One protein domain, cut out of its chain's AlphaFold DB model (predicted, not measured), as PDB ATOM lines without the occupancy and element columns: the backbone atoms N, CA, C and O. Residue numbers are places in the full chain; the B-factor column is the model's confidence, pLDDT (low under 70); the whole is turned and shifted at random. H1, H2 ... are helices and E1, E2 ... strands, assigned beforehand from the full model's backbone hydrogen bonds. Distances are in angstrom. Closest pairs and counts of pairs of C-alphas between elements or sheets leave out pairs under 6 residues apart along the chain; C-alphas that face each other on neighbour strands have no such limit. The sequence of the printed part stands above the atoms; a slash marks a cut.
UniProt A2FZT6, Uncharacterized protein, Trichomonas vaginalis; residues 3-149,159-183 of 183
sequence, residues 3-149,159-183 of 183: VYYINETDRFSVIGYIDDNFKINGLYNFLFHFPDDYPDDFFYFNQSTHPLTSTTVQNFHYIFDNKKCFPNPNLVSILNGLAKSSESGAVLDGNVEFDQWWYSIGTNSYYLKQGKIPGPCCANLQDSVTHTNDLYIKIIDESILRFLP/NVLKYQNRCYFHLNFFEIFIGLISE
ATOM      1  N   VAL A   3      27.643 -35.093  -7.190       39.56
ATOM      2  CA  VAL A   3      27.007 -34.066  -6.363       39.56
ATOM      3  C   VAL A   3      28.118 -33.370  -5.592       39.56
ATOM      4  O   VAL A   3      28.910 -34.025  -4.911       39.56
ATOM      5  N   TYR A   4      28.215 -32.055  -5.745       41.97
ATOM      6  CA  TYR A   4      29.139 -31.255  -4.959       41.97
ATOM      7  C   TYR A   4      28.417 -30.895  -3.666       41.97
ATOM      8  O   TYR A   4      27.457 -30.128  -3.675       41.97
ATOM      9  N   TYR A   5      28.852 -31.498  -2.563       41.03
ATOM     10  CA  TYR A   5      28.352 -31.157  -1.239       41.03
ATOM     11  C   TYR A   5      29.020 -29.863  -0.786       41.03
ATOM     12  O   TYR A   5      30.241 -29.809  -0.624       41.03
ATOM     13  N   ILE A   6      28.215 -28.821  -0.601       47.28
ATOM     14  CA  ILE A   6      28.629 -27.639   0.148       47.28
ATOM     15  C   ILE A   6      28.554 -28.031   1.628       47.28
ATOM     16  O   ILE A   6      27.585 -28.661   2.050       47.28
ATOM     17  N   ASN A   7      29.606 -27.736   2.393       44.69
ATOM     18  CA  ASN A   7      29.663 -28.026   3.825       44.69
ATOM     19  C   ASN A   7      28.439 -27.418   4.541       44.69
ATOM     20  O   ASN A   7      28.032 -26.304   4.222       44.69
ATOM     21  N   GLU A   8      27.869 -28.124   5.521       45.81
ATOM     22  CA  GLU A   8      26.675 -27.693   6.264       45.81
ATOM     23  C   GLU A   8      26.843 -26.328   6.949       45.81
ATOM     24  O   GLU A   8      25.852 -25.653   7.211       45.81
ATOM     25  N   THR A   9      28.079 -25.898   7.226       46.62
ATOM     26  CA  THR A   9      28.387 -24.569   7.781       46.62
ATOM     27  C   THR A   9      28.354 -23.435   6.754       46.62
ATOM     28  O   THR A   9      28.334 -22.274   7.150       46.62
ATOM     29  N   ASP A  10      28.314 -23.756   5.459       49.59
ATOM     30  CA  ASP A  10      28.351 -22.814   4.336       49.59
ATOM     31  C   ASP A  10      27.041 -22.859   3.524       49.59
ATOM     32  O   ASP A  10      27.061 -22.760   2.295       49.59
ATOM     33  N   ARG A  11      25.883 -23.027   4.193       54.97
ATOM     34  CA  ARG A  11      24.557 -23.014   3.539       54.97
ATOM     35  C   ARG A  11      24.399 -21.723   2.738       54.97
ATOM     36  O   ARG A  11      24.239 -20.639   3.299       54.97
ATOM     37  N   PHE A  12      24.455 -21.842   1.417       55.75
ATOM     38  CA  PHE A  12      24.377 -20.715   0.502       55.75
ATOM     39  C   PHE A  12      23.215 -20.913  -0.463       55.75
ATOM     40  O   PHE A  12      23.056 -21.979  -1.053       55.75
ATOM     41  N   SER A  13      22.410 -19.871  -0.658       65.06
ATOM     42  CA  SER A  13      21.328 -19.900  -1.636       65.06
ATOM     43  C   SER A  13      21.778 -19.241  -2.939       65.06
ATOM     44  O   SER A  13      21.859 -18.017  -3.040       65.06
ATOM     45  N   VAL A  14      22.046 -20.050  -3.969       69.38
ATOM     46  CA  VAL A  14      22.268 -19.569  -5.346       69.38
ATOM     47  C   VAL A  14      20.976 -19.148  -6.052       69.38
ATOM     48  O   VAL A  14      21.012 -18.764  -7.218       69.38
ATOM     49  N   ILE A  15      19.832 -19.183  -5.358       73.75
ATOM     50  CA  ILE A  15      18.513 -18.964  -5.950       73.75
ATOM     51  C   ILE A  15      18.433 -17.624  -6.682       73.75
ATOM     52  O   ILE A  15      17.967 -17.584  -7.811       73.75
ATOM     53  N   GLY A  16      18.976 -16.554  -6.088       71.50
ATOM     54  CA  GLY A  16      18.990 -15.199  -6.648       71.50
ATOM     55  C   GLY A  16      19.863 -15.028  -7.894       71.50
ATOM     56  O   GLY A  16      19.803 -13.979  -8.527       71.50
ATOM     57  N   TYR A  17      20.657 -16.044  -8.238       76.25
ATOM     58  CA  TYR A  17      21.577 -16.057  -9.374       76.25
ATOM     59  C   TYR A  17      21.131 -17.012 -10.486       76.25
ATOM     60  O   TYR A  17      21.849 -17.160 -11.471       76.25
ATOM     61  N   ILE A  18      19.971 -17.668 -10.344       80.62
ATOM     62  CA  ILE A  18      19.407 -18.480 -11.425       80.62
ATOM     63  C   ILE A  18      19.142 -17.559 -12.614       80.62
ATOM     64  O   ILE A  18      18.429 -16.566 -12.481       80.62
ATOM     65  N   ASP A  19      19.706 -17.916 -13.763       85.06
ATOM     66  CA  ASP A  19      19.477 -17.264 -15.045       85.06
ATOM     67  C   ASP A  19      19.369 -18.305 -16.175       85.06
ATOM     68  O   ASP A  19      19.493 -19.515 -15.959       85.06
ATOM     69  N   ASP A  20      19.147 -17.848 -17.407       88.19
ATOM     70  CA  ASP A  20      18.974 -18.736 -18.558       88.19
ATOM     71  C   ASP A  20      20.222 -19.566 -18.917       88.19
ATOM     72  O   ASP A  20      20.084 -20.558 -19.632       88.19
ATOM     73  N   ASN A  21      21.418 -19.243 -18.405       83.38
ATOM     74  CA  ASN A  21      22.606 -20.078 -18.601       83.38
ATOM     75  C   ASN A  21      22.495 -21.411 -17.847       83.38
ATOM     76  O   ASN A  21      23.117 -22.389 -18.252       83.38
ATOM     77  N   PHE A  22      21.663 -21.496 -16.805       81.00
ATOM     78  CA  PHE A  22      21.388 -22.748 -16.089       81.00
ATOM     79  C   PHE A  22      20.498 -23.710 -16.894       81.00
ATOM     80  O   PHE A  22      20.278 -24.848 -16.475       81.00
ATOM     81  N   LYS A  23      19.970 -23.287 -18.053       87.19
ATOM     82  CA  LYS A  23      19.166 -24.160 -18.908       87.19
ATOM     83  C   LYS A  23      20.032 -25.187 -19.632       87.19
ATOM     84  O   LYS A  23      20.994 -24.859 -20.319       87.19
ATOM     85  N   ILE A  24      19.585 -26.435 -19.601       85.69
ATOM     86  CA  ILE A  24      20.120 -27.538 -20.399       85.69
ATOM     87  C   ILE A  24      19.049 -27.910 -21.413       85.69
ATOM     88  O   ILE A  24      17.923 -28.235 -21.038       85.69
ATOM     89  N   ASN A  25      19.381 -27.832 -22.704       88.56
ATOM     90  CA  ASN A  25      18.429 -28.054 -23.798       88.56
ATOM     91  C   ASN A  25      17.161 -27.180 -23.680       88.56
ATOM     92  O   ASN A  25      16.056 -27.625 -23.974       88.56
ATOM     93  N   GLY A  26      17.320 -25.933 -23.220       90.88
ATOM     94  CA  GLY A  26      16.220 -24.976 -23.051       90.88
ATOM     95  C   GLY A  26      15.388 -25.146 -21.774       90.88
ATOM     96  O   GLY A  26      14.439 -24.386 -21.581       90.88
ATOM     97  N   LEU A  27      15.742 -26.089 -20.895       93.56
ATOM     98  CA  LEU A  27      15.005 -26.391 -19.666       93.56
ATOM     99  C   LEU A  27      15.867 -26.176 -18.424       93.56
ATOM    100  O   LEU A  27      17.038 -26.554 -18.396       93.56
ATOM    101  N   TYR A  28      15.272 -25.635 -17.369       92.12
ATOM    102  CA  TYR A  28      15.828 -25.719 -16.023       92.12
ATOM    103  C   TYR A  28      15.675 -27.146 -15.514       92.12
ATOM    104  O   TYR A  28      14.627 -27.755 -15.721       92.12
ATOM    105  N   ASN A  29      16.708 -27.684 -14.872       90.06
ATOM    106  CA  ASN A  29      16.716 -29.051 -14.363       90.06
ATOM    107  C   ASN A  29      17.017 -29.021 -12.865       90.06
ATOM    108  O   ASN A  29      18.046 -28.491 -12.440       90.06
ATOM    109  N   PHE A  30      16.109 -29.604 -12.096       88.69
ATOM    110  CA  PHE A  30      16.064 -29.541 -10.650       88.69
ATOM    111  C   PHE A  30      16.027 -30.936 -10.045       88.69
ATOM    112  O   PHE A  30      15.514 -31.882 -10.644       88.69
ATOM    113  N   LEU A  31      16.550 -31.046  -8.833       87.38
ATOM    114  CA  LEU A  31      16.433 -32.229  -8.003       87.38
ATOM    115  C   LEU A  31      16.060 -31.780  -6.590       87.38
ATOM    116  O   LEU A  31      16.798 -31.034  -5.963       87.38
ATOM    117  N   PHE A  32      14.882 -32.179  -6.124       85.50
ATOM    118  CA  PHE A  32      14.369 -31.847  -4.797       85.50
ATOM    119  C   PHE A  32      14.684 -32.965  -3.811       85.50
ATOM    120  O   PHE A  32      14.555 -34.141  -4.161       85.50
ATOM    121  N   HIS A  33      15.027 -32.606  -2.581       84.56
ATOM    122  CA  HIS A  33      15.352 -33.541  -1.510       84.56
ATOM    123  C   HIS A  33      14.754 -33.082  -0.183       84.56
ATOM    124  O   HIS A  33      14.659 -31.887   0.088       84.56
ATOM    125  N   PHE A  34      14.360 -34.047   0.641       83.50
ATOM    126  CA  PHE A  34      13.800 -33.823   1.971       83.50
ATOM    127  C   PHE A  34      14.630 -34.611   2.982       83.50
ATOM    128  O   PHE A  34      14.274 -35.749   3.293       83.50
ATOM    129  N   PRO A  35      15.765 -34.066   3.444       80.38
ATOM    130  CA  PRO A  35      16.763 -34.840   4.175       80.38
ATOM    131  C   PRO A  35      16.257 -35.379   5.521       80.38
ATOM    132  O   PRO A  35      16.672 -36.465   5.925       80.38
ATOM    133  N   ASP A  36      15.331 -34.683   6.184       80.88
ATOM    134  CA  ASP A  36      14.807 -35.110   7.488       80.88
ATOM    135  C   ASP A  36      13.843 -36.301   7.391       80.88
ATOM    136  O   ASP A  36      13.882 -37.217   8.215       80.88
ATOM    137  N   ASP A  37      12.971 -36.299   6.380       81.00
ATOM    138  CA  ASP A  37      11.877 -37.270   6.255       81.00
ATOM    139  C   ASP A  37      12.194 -38.378   5.236       81.00
ATOM    140  O   ASP A  37      11.843 -39.547   5.430       81.00
ATOM    141  N   TYR A  38      12.893 -38.023   4.155       82.06
ATOM    142  CA  TYR A  38      13.232 -38.895   3.029       82.06
ATOM    143  C   TYR A  38      14.686 -38.708   2.582       82.06
ATOM    144  O   TYR A  38      14.940 -38.345   1.430       82.06
ATOM    145  N   PRO A  39      15.665 -39.023   3.450       81.50
ATOM    146  CA  PRO A  39      17.083 -38.816   3.155       81.50
ATOM    147  C   PRO A  39      17.577 -39.564   1.908       81.50
ATOM    148  O   PRO A  39      18.583 -39.167   1.330       81.50
ATOM    149  N   ASP A  40      16.868 -40.610   1.472       82.12
ATOM    150  CA  ASP A  40      17.246 -41.452   0.333       82.12
ATOM    151  C   ASP A  40      16.461 -41.170  -0.965       82.12
ATOM    152  O   ASP A  40      16.774 -41.797  -1.979       82.12
ATOM    153  N   ASP A  41      15.429 -40.313  -0.942       81.81
ATOM    154  CA  ASP A  41      14.521 -40.116  -2.086       81.81
ATOM    155  C   ASP A  41      14.699 -38.742  -2.731       81.81
ATOM    156  O   ASP A  41      14.869 -37.740  -2.037       81.81
ATOM    157  N   PHE A  42      14.569 -38.677  -4.059       82.19
ATOM    158  CA  PHE A  42      14.775 -37.442  -4.809       82.19
ATOM    159  C   PHE A  42      13.734 -37.224  -5.906       82.19
ATOM    160  O   PHE A  42      13.416 -38.105  -6.704       82.19
ATOM    161  N   PHE A  43      13.280 -35.979  -6.024       84.00
ATOM    162  CA  PHE A  43      12.312 -35.563  -7.030       84.00
ATOM    163  C   PHE A  43      13.065 -34.836  -8.134       84.00
ATOM    164  O   PHE A  43      13.360 -33.648  -8.011       84.00
ATOM    165  N   TYR A  44      13.398 -35.540  -9.212       87.44
ATOM    166  CA  TYR A  44      13.978 -34.896 -10.382       87.44
ATOM    167  C   TYR A  44      12.868 -34.290 -11.234       87.44
ATOM    168  O   TYR A  44      11.891 -34.957 -11.567       87.44
ATOM    169  N   PHE A  45      13.008 -33.036 -11.637       90.38
ATOM    170  CA  PHE A  45      12.069 -32.421 -12.567       90.38
ATOM    171  C   PHE A  45      12.726 -31.337 -13.401       90.38
ATOM    172  O   PHE A  45      13.809 -30.840 -13.102       90.38
ATOM    173  N   ASN A  46      12.061 -30.975 -14.487       93.94
ATOM    174  CA  ASN A  46      12.469 -29.890 -15.351       93.94
ATOM    175  C   ASN A  46      11.270 -29.051 -15.789       93.94
ATOM    176  O   ASN A  46      10.123 -29.485 -15.699       93.94
ATOM    177  N   GLN A  47      11.560 -27.827 -16.216       95.31
ATOM    178  CA  GLN A  47      10.582 -26.853 -16.700       95.31
ATOM    179  C   GLN A  47      11.261 -25.828 -17.611       95.31
ATOM    180  O   GLN A  47      12.465 -25.590 -17.502       95.31
ATOM    181  N   SER A  48      10.507 -25.168 -18.492       95.44
ATOM    182  CA  SER A  48      11.066 -24.137 -19.383       95.44
ATOM    183  C   SER A  48      11.005 -22.721 -18.805       95.44
ATOM    184  O   SER A  48      11.761 -21.841 -19.231       95.44
ATOM    185  N   THR A  49      10.091 -22.474 -17.866       94.75
ATOM    186  CA  THR A  49       9.878 -21.155 -17.257       94.75
ATOM    187  C   THR A  49      10.877 -20.887 -16.142       94.75
ATOM    188  O   THR A  49      11.252 -21.784 -15.389       94.75
ATOM    189  N   HIS A  50      11.295 -19.627 -16.034       92.62
ATOM    190  CA  HIS A  50      12.232 -19.175 -15.016       92.62
ATOM    191  C   HIS A  50      11.551 -19.142 -13.637       92.62
ATOM    192  O   HIS A  50      10.543 -18.444 -13.492       92.62
ATOM    193  N   PRO A  51      12.095 -19.823 -12.610       90.12
ATOM    194  CA  PRO A  51      11.407 -19.990 -11.330       90.12
ATOM    195  C   PRO A  51      11.201 -18.660 -10.596       90.12
ATOM    196  O   PRO A  51      10.130 -18.422 -10.067       90.12
ATOM    197  N   LEU A  52      12.175 -17.740 -10.615       88.00
ATOM    198  CA  LEU A  52      12.065 -16.473  -9.871       88.00
ATOM    199  C   LEU A  52      11.187 -15.382 -10.502       88.00
ATOM    200  O   LEU A  52      10.825 -14.419  -9.825       88.00
ATOM    201  N   THR A  53      10.919 -15.459 -11.803       89.31
ATOM    202  CA  THR A  53      10.282 -14.358 -12.548       89.31
ATOM    203  C   THR A  53       8.943 -14.750 -13.152       89.31
ATOM    204  O   THR A  53       8.153 -13.872 -13.488       89.31
ATOM    205  N   SER A  54       8.662 -16.050 -13.257       89.06
ATOM    206  CA  SER A  54       7.373 -16.562 -13.703       89.06
ATOM    207  C   SER A  54       6.445 -16.826 -12.520       89.06
ATOM    208  O   SER A  54       6.893 -17.244 -11.455       89.06
ATOM    209  N   THR A  55       5.144 -16.641 -12.738       86.19
ATOM    210  CA  THR A  55       4.057 -17.114 -11.858       86.19
ATOM    211  C   THR A  55       3.359 -18.353 -12.428       86.19
ATOM    212  O   THR A  55       2.353 -18.805 -11.899       86.19
ATOM    213  N   THR A  56       3.847 -18.874 -13.556       88.25
ATOM    214  CA  THR A  56       3.308 -20.061 -14.235       88.25
ATOM    215  C   THR A  56       4.429 -21.027 -14.607       88.25
ATOM    216  O   THR A  56       5.587 -20.623 -14.788       88.25
ATOM    217  N   VAL A  57       4.088 -22.305 -14.766       92.81
ATOM    218  CA  VAL A  57       5.029 -23.355 -15.170       92.81
ATOM    219  C   VAL A  57       4.646 -23.890 -16.545       92.81
ATOM    220  O   VAL A  57       3.479 -24.151 -16.820       92.81
ATOM    221  N   GLN A  58       5.636 -24.041 -17.428       94.06
ATOM    222  CA  GLN A  58       5.460 -24.660 -18.746       94.06
ATOM    223  C   GLN A  58       6.484 -25.771 -18.964       94.06
ATOM    224  O   GLN A  58       7.597 -25.708 -18.436       94.06
ATOM    225  N   ASN A  59       6.101 -26.760 -19.782       93.38
ATOM    226  CA  ASN A  59       6.914 -27.938 -20.104       93.38
ATOM    227  C   ASN A  59       7.449 -28.639 -18.849       93.38
ATOM    228  O   ASN A  59       8.621 -29.002 -18.784       93.38
ATOM    229  N   PHE A  60       6.593 -28.758 -17.832       92.81
ATOM    230  CA  PHE A  60       6.932 -29.460 -16.607       92.81
ATOM    231  C   PHE A  60       6.984 -30.962 -16.871       92.81
ATOM    232  O   PHE A  60       5.982 -31.567 -17.261       92.81
ATOM    233  N   HIS A  61       8.142 -31.561 -16.624       90.62
ATOM    234  CA  HIS A  61       8.300 -33.006 -16.623       90.62
ATOM    235  C   HIS A  61       9.032 -33.432 -15.363       90.62
ATOM    236  O   HIS A  61      10.094 -32.901 -15.045       90.62
ATOM    237  N   TYR A  62       8.491 -34.428 -14.675       85.88
ATOM    238  CA  TYR A  62       9.117 -35.010 -13.500       85.88
ATOM    239  C   TYR A  62       9.542 -36.455 -13.770       85.88
ATOM    240  O   TYR A  62       8.934 -37.179 -14.561       85.88
ATOM    241  N   ILE A  63      10.584 -36.873 -13.068       80.38
ATOM    242  CA  ILE A  63      11.029 -38.250 -12.916       80.38
ATOM    243  C   ILE A  63      11.192 -38.466 -11.413       80.38
ATOM    244  O   ILE A  63      11.965 -37.771 -10.758       80.38
ATOM    245  N   PHE A  64      10.451 -39.420 -10.862       73.62
ATOM    246  CA  PHE A  64      10.565 -39.771  -9.450       73.62
ATOM    247  C   PHE A  64      11.495 -40.968  -9.298       73.62
ATOM    248  O   PHE A  64      11.236 -42.023  -9.882       73.62
ATOM    249  N   ASP A  65      12.551 -40.801  -8.508       70.06
ATOM    250  CA  ASP A  65      13.396 -41.897  -8.040       70.06
ATOM    251  C   ASP A  65      13.265 -41.969  -6.517       70.06
ATOM    252  O   ASP A  65      14.077 -41.437  -5.757       70.06
ATOM    253  N   ASN A  66      12.151 -42.562  -6.085       71.88
ATOM    254  CA  ASN A  66      11.740 -42.569  -4.690       71.88
ATOM    255  C   ASN A  66      11.509 -44.007  -4.232       71.88
ATOM    256  O   ASN A  66      10.739 -44.759  -4.836       71.88
ATOM    257  N   LYS A  67      12.139 -44.385  -3.124       72.75
ATOM    258  CA  LYS A  67      11.966 -45.694  -2.490       72.75
ATOM    259  C   LYS A  67      10.850 -45.676  -1.448       72.75
ATOM    260  O   LYS A  67      10.269 -46.732  -1.191       72.75
ATOM    261  N   LYS A  68      10.565 -44.524  -0.826       78.31
ATOM    262  CA  LYS A  68       9.648 -44.405   0.324       78.31
ATOM    263  C   LYS A  68       8.513 -43.397   0.093       78.31
ATOM    264  O   LYS A  68       7.374 -43.677   0.475       78.31
ATOM    265  N   CYS A  69       8.786 -42.253  -0.530       79.06
ATOM    266  CA  CYS A  69       7.788 -41.249  -0.874       79.06
ATOM    267  C   CYS A  69       7.194 -41.499  -2.263       79.06
ATOM    268  O   CYS A  69       7.833 -41.259  -3.281       79.06
ATOM    269  N   PHE A  70       5.927 -41.891  -2.334       73.50
ATOM    270  CA  PHE A  70       5.218 -42.012  -3.610       73.50
ATOM    271  C   PHE A  70       4.262 -40.829  -3.775       73.50
ATOM    272  O   PHE A  70       3.334 -40.712  -2.966       73.50
ATOM    273  N   PRO A  71       4.461 -39.951  -4.774       69.25
ATOM    274  CA  PRO A  71       3.567 -38.826  -5.019       69.25
ATOM    275  C   PRO A  71       2.155 -39.328  -5.293       69.25
ATOM    276  O   PRO A  71       1.959 -40.264  -6.072       69.25
ATOM    277  N   ASN A  72       1.166 -38.713  -4.653       73.31
ATOM    278  CA  ASN A  72      -0.231 -39.022  -4.921       73.31
ATOM    279  C   ASN A  72      -0.805 -37.960  -5.875       73.31
ATOM    280  O   ASN A  72      -1.022 -36.828  -5.443       73.31
ATOM    281  N   PRO A  73      -1.088 -38.304  -7.147       69.06
ATOM    282  CA  PRO A  73      -1.568 -37.350  -8.149       69.06
ATOM    283  C   PRO A  73      -2.956 -36.780  -7.853       69.06
ATOM    284  O   PRO A  73      -3.366 -35.821  -8.492       69.06
ATOM    285  N   ASN A  74      -3.679 -37.353  -6.888       70.50
ATOM    286  CA  ASN A  74      -5.001 -36.878  -6.494       70.50
ATOM    287  C   ASN A  74      -4.957 -35.853  -5.350       70.50
ATOM    288  O   ASN A  74      -6.013 -35.414  -4.897       70.50
ATOM    289  N   LEU A  75      -3.772 -35.512  -4.834       71.38
ATOM    290  CA  LEU A  75      -3.635 -34.532  -3.762       71.38
ATOM    291  C   LEU A  75      -3.410 -33.136  -4.340       71.38
ATOM    292  O   LEU A  75      -2.604 -32.942  -5.246       71.38
ATOM    293  N   VAL A  76      -4.112 -32.158  -3.764       66.94
ATOM    294  CA  VAL A  76      -4.008 -30.729  -4.112       66.94
ATOM    295  C   VAL A  76      -2.590 -30.178  -3.947       66.94
ATOM    296  O   VAL A  76      -2.208 -29.220  -4.598       66.94
ATOM    297  N   SER A  77      -1.786 -30.824  -3.116       73.31
ATOM    298  CA  SER A  77      -0.419 -30.467  -2.755       73.31
ATOM    299  C   SER A  77       0.633 -31.225  -3.571       73.31
ATOM    300  O   SER A  77       1.710 -31.516  -3.060       73.31
ATOM    301  N   ILE A  78       0.344 -31.618  -4.817       81.56
ATOM    302  CA  ILE A  78       1.336 -32.265  -5.690       81.56
ATOM    303  C   ILE A  78       2.345 -31.253  -6.252       81.56
ATOM    304  O   ILE A  78       1.991 -30.120  -6.560       81.56
ATOM    305  N   LEU A  79       3.603 -31.667  -6.418       85.94
ATOM    306  CA  LEU A  79       4.602 -30.887  -7.143       85.94
ATOM    307  C   LEU A  79       4.185 -30.744  -8.619       85.94
ATOM    308  O   LEU A  79       4.092 -31.746  -9.330       85.94
ATOM    309  N   ASN A  80       3.974 -29.516  -9.086       88.56
ATOM    310  CA  ASN A  80       3.659 -29.204 -10.489       88.56
ATOM    311  C   ASN A  80       4.662 -28.220 -11.135       88.56
ATOM    312  O   ASN A  80       4.466 -27.778 -12.269       88.56
ATOM    313  N   GLY A  81       5.761 -27.939 -10.430       91.00
ATOM    314  CA  GLY A  81       6.911 -27.159 -10.887       91.00
ATOM    315  C   GLY A  81       7.187 -25.966  -9.987       91.00
ATOM    316  O   GLY A  81       6.399 -25.666  -9.106       91.00
ATOM    317  N   LEU A  82       8.311 -25.287 -10.199       91.44
ATOM    318  CA  LEU A  82       8.735 -24.154  -9.382       91.44
ATOM    319  C   LEU A  82       8.366 -22.819 -10.022       91.44
ATOM    320  O   LEU A  82       8.764 -22.528 -11.153       91.44
ATOM    321  N   ALA A  83       7.692 -21.961  -9.274       91.81
ATOM    322  CA  ALA A  83       7.500 -20.566  -9.648       91.81
ATOM    323  C   ALA A  83       7.640 -19.657  -8.432       91.81
ATOM    324  O   ALA A  83       7.735 -20.124  -7.297       91.81
ATOM    325  N   LYS A  84       7.660 -18.349  -8.681       88.81
ATOM    326  CA  LYS A  84       7.668 -17.351  -7.623       88.81
ATOM    327  C   LYS A  84       6.434 -17.558  -6.754       88.81
ATOM    328  O   LYS A  84       5.329 -17.616  -7.296       88.81
ATOM    329  N   SER A  85       6.643 -17.633  -5.442       85.81
ATOM    330  CA  SER A  85       5.539 -17.824  -4.510       85.81
ATOM    331  C   SER A  85       4.515 -16.696  -4.639       85.81
ATOM    332  O   SER A  85       4.884 -15.519  -4.764       85.81
ATOM    333  N   SER A  86       3.227 -17.053  -4.644       83.56
ATOM    334  CA  SER A  86       2.130 -16.086  -4.494       83.56
ATOM    335  C   SER A  86       2.014 -15.592  -3.053       83.56
ATOM    336  O   SER A  86       1.466 -14.516  -2.807       83.56
ATOM    337  N   GLU A  87       2.576 -16.347  -2.116       81.44
ATOM    338  CA  GLU A  87       2.512 -16.111  -0.691       81.44
ATOM    339  C   GLU A  87       3.813 -15.499  -0.159       81.44
ATOM    340  O   GLU A  87       4.912 -15.707  -0.665       81.44
ATOM    341  N   SER A  88       3.710 -14.723   0.920       82.50
ATOM    342  CA  SER A  88       4.891 -14.062   1.507       82.50
ATOM    343  C   SER A  88       5.822 -15.002   2.282       82.50
ATOM    344  O   SER A  88       6.919 -14.587   2.662       82.50
ATOM    345  N   GLY A  89       5.378 -16.239   2.531       78.75
ATOM    346  CA  GLY A  89       6.066 -17.192   3.394       78.75
ATOM    347  C   GLY A  89       7.239 -17.927   2.757       78.75
ATOM    348  O   GLY A  89       8.010 -18.536   3.495       78.75
ATOM    349  N   ALA A  90       7.393 -17.862   1.431       84.38
ATOM    350  CA  ALA A  90       8.473 -18.501   0.686       84.38
ATOM    351  C   ALA A  90       8.920 -17.650  -0.515       84.38
ATOM    352  O   ALA A  90       8.233 -16.719  -0.936       84.38
ATOM    353  N   VAL A  91      10.095 -17.951  -1.075       85.88
ATOM    354  CA  VAL A  91      10.574 -17.313  -2.317       85.88
ATOM    355  C   VAL A  91      10.001 -18.027  -3.540       85.88
ATOM    356  O   VAL A  91       9.545 -17.371  -4.481       85.88
ATOM    357  N   LEU A  92      10.025 -19.362  -3.532       87.94
ATOM    358  CA  LEU A  92       9.453 -20.206  -4.579       87.94
ATOM    359  C   LEU A  92       8.489 -21.227  -3.992       87.94
ATOM    360  O   LEU A  92       8.747 -21.747  -2.908       87.94
ATOM    361  N   ASP A  93       7.492 -21.586  -4.797       88.06
ATOM    362  CA  ASP A  93       6.542 -22.662  -4.529       88.06
ATOM    363  C   ASP A  93       6.676 -23.744  -5.592       88.06
ATOM    364  O   ASP A  93       6.768 -23.437  -6.782       88.06
ATOM    365  N   GLY A  94       6.667 -25.011  -5.168       87.38
ATOM    366  CA  GLY A  94       6.639 -26.162  -6.072       87.38
ATOM    367  C   GLY A  94       5.226 -26.619  -6.454       87.38
ATOM    368  O   GLY A  94       5.057 -27.538  -7.262       87.38
ATOM    369  N   ASN A  95       4.209 -25.999  -5.857       87.38
ATOM    370  CA  ASN A  95       2.819 -26.127  -6.255       87.38
ATOM    371  C   ASN A  95       2.281 -24.742  -6.626       87.38
ATOM    372  O   ASN A  95       1.963 -23.936  -5.760       87.38
ATOM    373  N   VAL A  96       2.195 -24.467  -7.922       82.00
ATOM    374  CA  VAL A  96       1.864 -23.134  -8.446       82.00
ATOM    375  C   VAL A  96       0.363 -22.871  -8.580       82.00
ATOM    376  O   VAL A  96      -0.036 -21.833  -9.098       82.00
ATOM    377  N   GLU A  97      -0.475 -23.818  -8.154       77.75
ATOM    378  CA  GLU A  97      -1.938 -23.745  -8.287       77.75
ATOM    379  C   GLU A  97      -2.657 -23.529  -6.946       77.75
ATOM    380  O   GLU A  97      -3.859 -23.259  -6.948       77.75
ATOM    381  N   PHE A  98      -1.956 -23.631  -5.810       73.81
ATOM    382  CA  PHE A  98      -2.547 -23.556  -4.471       73.81
ATOM    383  C   PHE A  98      -1.724 -22.684  -3.503       73.81
ATOM    384  O   PHE A  98      -0.497 -22.712  -3.496       73.81
ATOM    385  N   ASP A  99      -2.419 -21.978  -2.604       67.69
ATOM    386  CA  ASP A  99      -1.877 -20.919  -1.728       67.69
ATOM    387  C   ASP A  99      -1.194 -21.433  -0.437       67.69
ATOM    388  O   ASP A  99      -1.448 -20.944   0.664       67.69
ATOM    389  N   GLN A 100      -0.383 -22.490  -0.516       71.19
ATOM    390  CA  GLN A 100       0.214 -23.126   0.677       71.19
ATOM    391  C   GLN A 100       1.712 -23.418   0.561       71.19
ATOM    392  O   GLN A 100       2.233 -24.206   1.347       71.19
ATOM    393  N   TRP A 101       2.394 -22.803  -0.408       79.44
ATOM    394  CA  TRP A 101       3.844 -22.901  -0.600       79.44
ATOM    395  C   TRP A 101       4.417 -24.331  -0.474       79.44
ATOM    396  O   TRP A 101       5.500 -24.563   0.064       79.44
ATOM    397  N   TRP A 102       3.676 -25.338  -0.956       83.94
ATOM    398  CA  TRP A 102       4.131 -26.733  -0.949       83.94
ATOM    399  C   TRP A 102       5.446 -26.860  -1.716       83.94
ATOM    400  O   TRP A 102       5.585 -26.269  -2.789       83.94
ATOM    401  N   TYR A 103       6.385 -27.661  -1.197       84.31
ATOM    402  CA  TYR A 103       7.744 -27.755  -1.751       84.31
ATOM    403  C   TYR A 103       8.408 -26.366  -1.836       84.31
ATOM    404  O   TYR A 103       8.987 -25.997  -2.860       84.31
ATOM    405  N   SER A 104       8.263 -25.573  -0.775       84.56
ATOM    406  CA  SER A 104       8.748 -24.191  -0.717       84.56
ATOM    407  C   SER A 104      10.265 -24.126  -0.724       84.56
ATOM    408  O   SER A 104      10.929 -24.970  -0.137       84.56
ATOM    409  N   ILE A 105      10.832 -23.099  -1.352       85.56
ATOM    410  CA  ILE A 105      12.261 -22.782  -1.247       85.56
ATOM    411  C   ILE A 105      12.428 -21.348  -0.770       85.56
ATOM    412  O   ILE A 105      11.751 -20.438  -1.255       85.56
ATOM    413  N   GLY A 106      13.367 -21.142   0.156       79.88
ATOM    414  CA  GLY A 106      13.594 -19.841   0.779       79.88
ATOM    415  C   GLY A 106      12.450 -19.458   1.713       79.88
ATOM    416  O   GLY A 106      11.989 -18.317   1.689       79.88
ATOM    417  N   THR A 107      11.958 -20.424   2.483       81.69
ATOM    418  CA  THR A 107      10.906 -20.227   3.473       81.69
ATOM    419  C   THR A 107      11.377 -19.251   4.545       81.69
ATOM    420  O   THR A 107      12.510 -19.299   5.015       81.69
ATOM    421  N   ASN A 108      10.509 -18.314   4.912       80.88
ATOM    422  CA  ASN A 108      10.774 -17.309   5.942       80.88
ATOM    423  C   ASN A 108       9.714 -17.331   7.058       80.88
ATOM    424  O   ASN A 108       9.722 -16.479   7.951       80.88
ATOM    425  N   SER A 109       8.786 -18.292   7.002       78.88
ATOM    426  CA  SER A 109       7.701 -18.446   7.965       78.88
ATOM    427  C   SER A 109       7.303 -19.912   8.146       78.88
ATOM    428  O   SER A 109       7.300 -20.697   7.202       78.88
ATOM    429  N   TYR A 110       6.936 -20.292   9.371       82.88
ATOM    430  CA  TYR A 110       6.504 -21.660   9.657       82.88
ATOM    431  C   TYR A 110       5.054 -21.912   9.254       82.88
ATOM    432  O   TYR A 110       4.155 -21.115   9.539       82.88
ATOM    433  N   TYR A 111       4.806 -23.102   8.718       78.38
ATOM    434  CA  TYR A 111       3.471 -23.605   8.439       78.38
ATOM    435  C   TYR A 111       2.721 -23.925   9.740       78.38
ATOM    436  O   TYR A 111       3.225 -24.623  10.626       78.38
ATOM    437  N   LEU A 112       1.512 -23.370   9.882       74.00
ATOM    438  CA  LEU A 112       0.566 -23.621  10.983       74.00
ATOM    439  C   LEU A 112       1.145 -23.520  12.414       74.00
ATOM    440  O   LEU A 112       0.603 -24.117  13.344       74.00
ATOM    441  N   LYS A 113       2.212 -22.731  12.620       63.81
ATOM    442  CA  LYS A 113       2.926 -22.571  13.908       63.81
ATOM    443  C   LYS A 113       3.547 -23.867  14.459       63.81
ATOM    444  O   LYS A 113       3.719 -23.987  15.670       63.81
ATOM    445  N   GLN A 114       3.894 -24.822  13.597       69.44
ATOM    446  CA  GLN A 114       4.443 -26.119  14.019       69.44
ATOM    447  C   GLN A 114       5.979 -26.189  14.014       69.44
ATOM    448  O   GLN A 114       6.530 -27.255  14.265       69.44
ATOM    449  N   GLY A 115       6.678 -25.078  13.736       78.94
ATOM    450  CA  GLY A 115       8.142 -25.083  13.588       78.94
ATOM    451  C   GLY A 115       8.618 -25.901  12.383       78.94
ATOM    452  O   GLY A 115       9.722 -26.427  12.397       78.94
ATOM    453  N   LYS A 116       7.745 -26.059  11.385       84.31
ATOM    454  CA  LYS A 116       7.952 -26.855  10.178       84.31
ATOM    455  C   LYS A 116       7.500 -26.076   8.953       84.31
ATOM    456  O   LYS A 116       6.706 -25.138   9.070       84.31
ATOM    457  N   ILE A 117       7.956 -26.513   7.793       84.44
ATOM    458  CA  ILE A 117       7.580 -26.002   6.478       84.44
ATOM    459  C   ILE A 117       6.795 -27.079   5.707       84.44
ATOM    460  O   ILE A 117       6.869 -28.261   6.054       84.44
ATOM    461  N   PRO A 118       6.010 -26.722   4.682       81.75
ATOM    462  CA  PRO A 118       5.313 -27.683   3.832       81.75
ATOM    463  C   PRO A 118       6.310 -28.541   3.044       81.75
ATOM    464  O   PRO A 118       7.039 -28.059   2.180       81.75
ATOM    465  N   GLY A 119       6.340 -29.824   3.379       79.19
ATOM    466  CA  GLY A 119       7.214 -30.850   2.830       79.19
ATOM    467  C   GLY A 119       6.574 -31.642   1.683       79.19
ATOM    468  O   GLY A 119       5.605 -31.187   1.062       79.19
ATOM    469  N   PRO A 120       7.106 -32.838   1.375       78.69
ATOM    470  CA  PRO A 120       6.638 -33.624   0.250       78.69
ATOM    471  C   PRO A 120       5.255 -34.187   0.536       78.69
ATOM    472  O   PRO A 120       4.980 -34.688   1.624       78.69
ATOM    473  N   CYS A 121       4.391 -34.174  -0.473       77.31
ATOM    474  CA  CYS A 121       3.080 -34.790  -0.371       77.31
ATOM    475  C   CYS A 121       3.096 -36.224  -0.911       77.31
ATOM    476  O   CYS A 121       2.896 -36.481  -2.102       77.31
ATOM    477  N   CYS A 122       3.356 -37.167  -0.008       76.19
ATOM    478  CA  CYS A 122       3.462 -38.593  -0.300       76.19
ATOM    479  C   CYS A 122       2.200 -39.338   0.147       76.19
ATOM    480  O   CYS A 122       1.630 -39.033   1.191       76.19
ATOM    481  N   ALA A 123       1.821 -40.403  -0.566       74.06
ATOM    482  CA  ALA A 123       0.679 -41.254  -0.214       74.06
ATOM    483  C   ALA A 123       0.748 -41.856   1.208       74.06
ATOM    484  O   ALA A 123      -0.281 -42.222   1.768       74.06
ATOM    485  N   ASN A 124       1.951 -41.949   1.783       71.38
ATOM    486  CA  ASN A 124       2.208 -42.552   3.091       71.38
ATOM    487  C   ASN A 124       2.460 -41.521   4.210       71.38
ATOM    488  O   ASN A 124       2.846 -41.919   5.307       71.38
ATOM    489  N   LEU A 125       2.275 -40.220   3.954       72.44
ATOM    490  CA  LEU A 125       2.404 -39.172   4.972       72.44
ATOM    491  C   LEU A 125       1.047 -38.755   5.499       72.44
ATOM    492  O   LEU A 125       0.151 -38.407   4.735       72.44
ATOM    493  N   GLN A 126       0.941 -38.733   6.823       68.00
ATOM    494  CA  GLN A 126      -0.226 -38.189   7.502       68.00
ATOM    495  C   GLN A 126      -0.215 -36.653   7.488       68.00
ATOM    496  O   GLN A 126      -1.252 -36.057   7.225       68.00
ATOM    497  N   ASP A 127       0.961 -36.042   7.675       73.31
ATOM    498  CA  ASP A 127       1.189 -34.600   7.552       73.31
ATOM    499  C   ASP A 127       2.373 -34.360   6.610       73.31
ATOM    500  O   ASP A 127       3.482 -34.830   6.854       73.31
ATOM    501  N   SER A 128       2.146 -33.636   5.517       81.19
ATOM    502  CA  SER A 128       3.169 -33.350   4.502       81.19
ATOM    503  C   SER A 128       4.076 -32.188   4.934       81.19
ATOM    504  O   SER A 128       4.174 -31.195   4.240       81.19
ATOM    505  N   VAL A 129       4.701 -32.242   6.111       84.88
ATOM    506  CA  VAL A 129       5.541 -31.152   6.652       84.88
ATOM    507  C   VAL A 129       6.954 -31.638   6.960       84.88
ATOM    508  O   VAL A 129       7.119 -32.778   7.377       84.88
ATOM    509  N   THR A 130       7.950 -30.768   6.812       82.56
ATOM    510  CA  THR A 130       9.379 -31.058   7.033       82.56
ATOM    511  C   THR A 130      10.061 -29.924   7.814       82.56
ATOM    512  O   THR A 130       9.442 -28.877   8.005       82.56
ATOM    513  N   HIS A 131      11.295 -30.103   8.300       80.81
ATOM    514  CA  HIS A 131      12.072 -28.991   8.884       80.81
ATOM    515  C   HIS A 131      13.055 -28.392   7.887       80.81
ATOM    516  O   HIS A 131      13.402 -27.226   8.016       80.81
ATOM    517  N   THR A 132      13.500 -29.175   6.910       78.94
ATOM    518  CA  THR A 132      14.442 -28.719   5.898       78.94
ATOM    519  C   THR A 132      14.147 -29.363   4.557       78.94
ATOM    520  O   THR A 132      13.626 -30.477   4.456       78.94
ATOM    521  N   ASN A 133      14.503 -28.654   3.500       82.69
ATOM    522  CA  ASN A 133      14.507 -29.204   2.161       82.69
ATOM    523  C   ASN A 133      15.627 -28.598   1.332       82.69
ATOM    524  O   ASN A 133      15.980 -27.425   1.488       82.69
ATOM    525  N   ASP A 134      16.107 -29.410   0.395       83.31
ATOM    526  CA  ASP A 134      17.145 -29.006  -0.529       83.31
ATOM    527  C   ASP A 134      16.604 -28.978  -1.961       83.31
ATOM    528  O   ASP A 134      15.967 -29.926  -2.434       83.31
ATOM    529  N   LEU A 135      16.910 -27.910  -2.692       84.56
ATOM    530  CA  LEU A 135      16.740 -27.829  -4.137       84.56
ATOM    531  C   LEU A 135      18.106 -27.802  -4.805       84.56
ATOM    532  O   LEU A 135      18.862 -26.846  -4.683       84.56
ATOM    533  N   TYR A 136      18.399 -28.827  -5.582       83.19
ATOM    534  CA  TYR A 136      19.605 -28.904  -6.377       83.19
ATOM    535  C   TYR A 136      19.336 -28.446  -7.808       83.19
ATOM    536  O   TYR A 136      18.342 -28.844  -8.415       83.19
ATOM    537  N   ILE A 137      20.242 -27.652  -8.376       80.31
ATOM    538  CA  ILE A 137      20.174 -27.203  -9.774       80.31
ATOM    539  C   ILE A 137      21.274 -27.873 -10.577       80.31
ATOM    540  O   ILE A 137      22.442 -27.819 -10.187       80.31
ATOM    541  N   LYS A 138      20.905 -28.475 -11.708       82.69
ATOM    542  CA  LYS A 138      21.850 -29.100 -12.630       82.69
ATOM    543  C   LYS A 138      22.492 -28.055 -13.544       82.69
ATOM    544  O   LYS A 138      21.785 -27.309 -14.214       82.69
ATOM    545  N   ILE A 139      23.816 -28.078 -13.650       74.06
ATOM    546  CA  ILE A 139      24.599 -27.304 -14.618       74.06
ATOM    547  C   ILE A 139      25.506 -28.241 -15.426       74.06
ATOM    548  O   ILE A 139      25.901 -29.304 -14.945       74.06
ATOM    549  N   ILE A 140      25.813 -27.853 -16.665       69.06
ATOM    550  CA  ILE A 140      26.715 -28.595 -17.572       69.06
ATOM    551  C   ILE A 140      27.951 -27.792 -17.988       69.06
ATOM    552  O   ILE A 140      28.872 -28.348 -18.583       69.06
ATOM    553  N   ASP A 141      27.956 -26.486 -17.709       71.12
ATOM    554  CA  ASP A 141      29.041 -25.567 -18.036       71.12
ATOM    555  C   ASP A 141      29.562 -24.907 -16.753       71.12
ATOM    556  O   ASP A 141      28.892 -24.071 -16.145       71.12
ATOM    557  N   GLU A 142      30.781 -25.263 -16.350       68.62
ATOM    558  CA  GLU A 142      31.464 -24.681 -15.187       68.62
ATOM    559  C   GLU A 142      31.710 -23.178 -15.341       68.62
ATOM    560  O   GLU A 142      31.895 -22.473 -14.350       68.62
ATOM    561  N   SER A 143      31.661 -22.646 -16.566       67.81
ATOM    562  CA  SER A 143      31.766 -21.211 -16.799       67.81
ATOM    563  C   SER A 143      30.639 -20.428 -16.111       67.81
ATOM    564  O   SER A 143      30.829 -19.249 -15.813       67.81
ATOM    565  N   ILE A 144      29.520 -21.087 -15.777       65.88
ATOM    566  CA  ILE A 144      28.406 -20.535 -14.995       65.88
ATOM    567  C   ILE A 144      28.811 -20.270 -13.538       65.88
ATOM    568  O   ILE A 144      28.301 -19.337 -12.919       65.88
ATOM    569  N   LEU A 145      29.789 -21.004 -12.996       69.81
ATOM    570  CA  LEU A 145      30.248 -20.829 -11.614       69.81
ATOM    571  C   LEU A 145      30.810 -19.423 -11.351       69.81
ATOM    572  O   LEU A 145      30.805 -18.975 -10.211       69.81
ATOM    573  N   ARG A 146      31.234 -18.688 -12.391       68.88
ATOM    574  CA  ARG A 146      31.693 -17.290 -12.266       68.88
ATOM    575  C   ARG A 146      30.595 -16.308 -11.850       68.88
ATOM    576  O   ARG A 146      30.910 -15.203 -11.426       68.88
ATOM    577  N   PHE A 147      29.328 -16.669 -12.063       64.25
ATOM    578  CA  PHE A 147      28.175 -15.853 -11.677       64.25
ATOM    579  C   PHE A 147      27.767 -16.088 -10.225       64.25
ATOM    580  O   PHE A 147      26.978 -15.328  -9.671       64.25
ATOM    581  N   LEU A 148      28.315 -17.134  -9.611       66.19
ATOM    582  CA  LEU A 148      28.078 -17.472  -8.225       66.19
ATOM    583  C   LEU A 148      29.119 -16.754  -7.354       66.19
ATOM    584  O   LEU A 148      30.244 -16.507  -7.802       66.19
ATOM    585  N   PRO A 149      28.764 -16.379  -6.115       59.44
ATOM    586  CA  PRO A 149      29.736 -15.814  -5.194       59.44
ATOM    587  C   PRO A 149      30.891 -16.797  -4.975       59.44
ATOM    588  O   PRO A 149      30.702 -18.006  -5.122       59.44
ATOM    589  N   ASN A 159      47.275 -34.691  -3.136       37.19
ATOM    590  CA  ASN A 159      48.297 -35.429  -2.372       37.19
ATOM    591  C   ASN A 159      48.201 -36.955  -2.476       37.19
ATOM    592  O   ASN A 159      48.387 -37.655  -1.486       37.19
ATOM    593  N   VAL A 160      48.034 -37.498  -3.687       36.62
ATOM    594  CA  VAL A 160      48.445 -38.897  -3.925       36.62
ATOM    595  C   VAL A 160      49.661 -39.004  -4.840       36.62
ATOM    596  O   VAL A 160      50.457 -39.918  -4.662       36.62
ATOM    597  N   LEU A 161      49.918 -38.052  -5.742       32.06
ATOM    598  CA  LEU A 161      51.101 -38.118  -6.601       32.06
ATOM    599  C   LEU A 161      51.757 -36.742  -6.716       32.06
ATOM    600  O   LEU A 161      51.260 -35.841  -7.384       32.06
ATOM    601  N   LYS A 162      52.903 -36.593  -6.038       39.44
ATOM    602  CA  LYS A 162      53.887 -35.542  -6.311       39.44
ATOM    603  C   LYS A 162      54.196 -35.593  -7.803       39.44
ATOM    604  O   LYS A 162      54.928 -36.485  -8.184       39.44
ATOM    605  N   TYR A 163      53.613 -34.724  -8.620       33.91
ATOM    606  CA  TYR A 163      54.220 -34.076  -9.786       33.91
ATOM    607  C   TYR A 163      53.135 -33.292 -10.542       33.91
ATOM    608  O   TYR A 163      52.208 -33.863 -11.099       33.91
ATOM    609  N   GLN A 164      53.358 -31.977 -10.609       35.25
ATOM    610  CA  GLN A 164      52.749 -30.991 -11.510       35.25
ATOM    611  C   GLN A 164      51.337 -30.480 -11.166       35.25
ATOM    612  O   GLN A 164      50.320 -31.082 -11.491       35.25
ATOM    613  N   ASN A 165      51.319 -29.253 -10.629       38.41
ATOM    614  CA  ASN A 165      50.195 -28.315 -10.675       38.41
ATOM    615  C   ASN A 165      49.816 -28.026 -12.130       38.41
ATOM    616  O   ASN A 165      50.327 -27.100 -12.762       38.41
ATOM    617  N   ARG A 166      48.931 -28.853 -12.667       31.77
ATOM    618  CA  ARG A 166      48.318 -28.683 -13.974       31.77
ATOM    619  C   ARG A 166      46.835 -29.003 -13.834       31.77
ATOM    620  O   ARG A 166      46.413 -30.116 -14.119       31.77
ATOM    621  N   CYS A 167      46.046 -28.018 -13.412       31.92
ATOM    622  CA  CYS A 167      44.601 -28.040 -13.628       31.92
ATOM    623  C   CYS A 167      44.349 -27.773 -15.117       31.92
ATOM    624  O   CYS A 167      44.043 -26.657 -15.519       31.92
ATOM    625  N   TYR A 168      44.567 -28.785 -15.952       30.11
ATOM    626  CA  TYR A 168      44.023 -28.812 -17.303       30.11
ATOM    627  C   TYR A 168      42.911 -29.849 -17.310       30.11
ATOM    628  O   TYR A 168      43.175 -31.036 -17.477       30.11
ATOM    629  N   PHE A 169      41.671 -29.397 -17.157       30.97
ATOM    630  CA  PHE A 169      40.526 -30.172 -17.611       30.97
ATOM    631  C   PHE A 169      40.172 -29.687 -19.016       30.97
ATOM    632  O   PHE A 169      39.312 -28.845 -19.224       30.97
ATOM    633  N   HIS A 170      40.878 -30.219 -20.012       36.25
ATOM    634  CA  HIS A 170      40.190 -30.504 -21.265       36.25
ATOM    635  C   HIS A 170      39.352 -31.735 -20.961       36.25
ATOM    636  O   HIS A 170      39.983 -32.764 -20.766       36.25
ATOM    637  N   LEU A 171      38.019 -31.644 -20.855       30.55
ATOM    638  CA  LEU A 171      37.085 -32.779 -20.971       30.55
ATOM    639  C   LEU A 171      35.620 -32.315 -20.862       30.55
ATOM    640  O   LEU A 171      35.275 -31.442 -20.078       30.55
ATOM    641  N   ASN A 172      34.796 -32.917 -21.715       37.03
ATOM    642  CA  ASN A 172      33.372 -32.685 -21.949       37.03
ATOM    643  C   ASN A 172      32.500 -32.579 -20.681       37.03
ATOM    644  O   ASN A 172      32.613 -33.421 -19.797       37.03
ATOM    645  N   PHE A 173      31.587 -31.596 -20.697       43.47
ATOM    646  CA  PHE A 173      30.347 -31.445 -19.914       43.47
ATOM    647  C   PHE A 173      30.223 -32.344 -18.670       43.47
ATOM    648  O   PHE A 173      29.577 -33.394 -18.711       43.47
ATOM    649  N   PHE A 174      30.806 -31.922 -17.548       49.69
ATOM    650  CA  PHE A 174      30.455 -32.497 -16.253       49.69
ATOM    651  C   PHE A 174      29.055 -32.028 -15.853       49.69
ATOM    652  O   PHE A 174      28.749 -30.841 -15.903       49.69
ATOM    653  N   GLU A 175      28.201 -32.967 -15.449       57.59
ATOM    654  CA  GLU A 175      26.922 -32.646 -14.821       57.59
ATOM    655  C   GLU A 175      27.153 -32.384 -13.332       57.59
ATOM    656  O   GLU A 175      27.494 -33.302 -12.580       57.59
ATOM    657  N   ILE A 176      26.967 -31.134 -12.923       57.66
ATOM    658  CA  ILE A 176      27.149 -30.670 -11.547       57.66
ATOM    659  C   ILE A 176      25.780 -30.308 -10.981       57.66
ATOM    660  O   ILE A 176      24.970 -29.694 -11.669       57.66
ATOM    661  N   PHE A 177      25.533 -30.670  -9.725       64.50
ATOM    662  CA  PHE A 177      24.362 -30.225  -8.974       64.50
ATOM    663  C   PHE A 177      24.804 -29.317  -7.826       64.50
ATOM    664  O   PHE A 177      25.693 -29.698  -7.064       64.50
ATOM    665  N   ILE A 178      24.188 -28.138  -7.713       63.97
ATOM    666  CA  ILE A 178      24.422 -27.172  -6.628       63.97
ATOM    667  C   ILE A 178      23.180 -27.120  -5.746       63.97
ATOM    668  O   ILE A 178      22.098 -26.875  -6.274       63.97
ATOM    669  N   GLY A 179      23.341 -27.349  -4.441       64.19
ATOM    670  CA  GLY A 179      22.248 -27.354  -3.466       64.19
ATOM    671  C   GLY A 179      21.815 -25.958  -3.006       64.19
ATOM    672  O   GLY A 179      22.629 -25.044  -2.881       64.19
ATOM    673  N   LEU A 180      20.522 -25.825  -2.731       65.31
ATOM    674  CA  LEU A 180      19.845 -24.693  -2.103       65.31
ATOM    675  C   LEU A 180      19.119 -25.227  -0.881       65.31
ATOM    676  O   LEU A 180      18.311 -26.126  -1.049       65.31
ATOM    677  N   ILE A 181      19.347 -24.667   0.300       59.28
ATOM    678  CA  ILE A 181      18.740 -25.174   1.537       59.28
ATOM    679  C   ILE A 181      17.707 -24.163   2.031       59.28
ATOM    680  O   ILE A 181      17.979 -22.958   2.035       59.28
ATOM    681  N   SER A 182      16.540 -24.647   2.447       59.59
ATOM    682  CA  SER A 182      15.588 -23.879   3.250       59.59
ATOM    683  C   SER A 182      15.457 -24.498   4.639       59.59
ATOM    684  O   SER A 182      15.448 -25.722   4.777       59.59
ATOM    685  N   GLU A 183      15.353 -23.627   5.643       54.19
ATOM    686  CA  GLU A 183      14.969 -23.950   7.028       54.19
ATOM    687  C   GLU A 183      13.481 -23.649   7.277       54.19
ATOM    688  O   GLU A 183      12.871 -22.960   6.420       54.19
TER     689      GLU A 183
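AT A GLANCE: This is residues 3 to 149 and 159 to 183 of the 183 residues of an uncharacterized protein of Trichomonas vaginalis (UniProt A2FZT6). With little regular structure, this is one strongly twisted sheet, residues 66 to 132 looping mostly over one face and residues 159 to 171 sticking out. Its antiparallel order is E3 E2 E1 E4 E5. Of 172 printed residues, under half are in E1 E2 E3 E4 H1 E5, mostly strand. The whole is compact, radius of gyration of the C-alphas 17.2 A, spanning 58 by 32 by 28 A.

HOW THE PARTS SIT: E1, residues 28 to 34, E2, residues 38 to 47, and E3, residues 61 to 65, make a meander of two hairpins, antiparallel neighbours, with N 30 and O 45 2.8 A apart. E4, residues 133 to 139, completes a Greek key, fourth strand neighbouring first. H1, residues 142 to 147, has 0 of 2 O i to N i+4 and 3 of 3 O i to N i+3 pairs within hydrogen-bond range.

IN THESE COORDINATES: E1 begins at C-alpha 28 (15.828, -25.719, -16.023); E5, residues 176 to 182, ends at C-alpha 182 (15.588, -23.879, 3.250).

THE WHOLE: C-alphas 149 and 159 are 27.2 A apart across the cut; 53 printed residues have pLDDT under 70, among them residues 159 to 183.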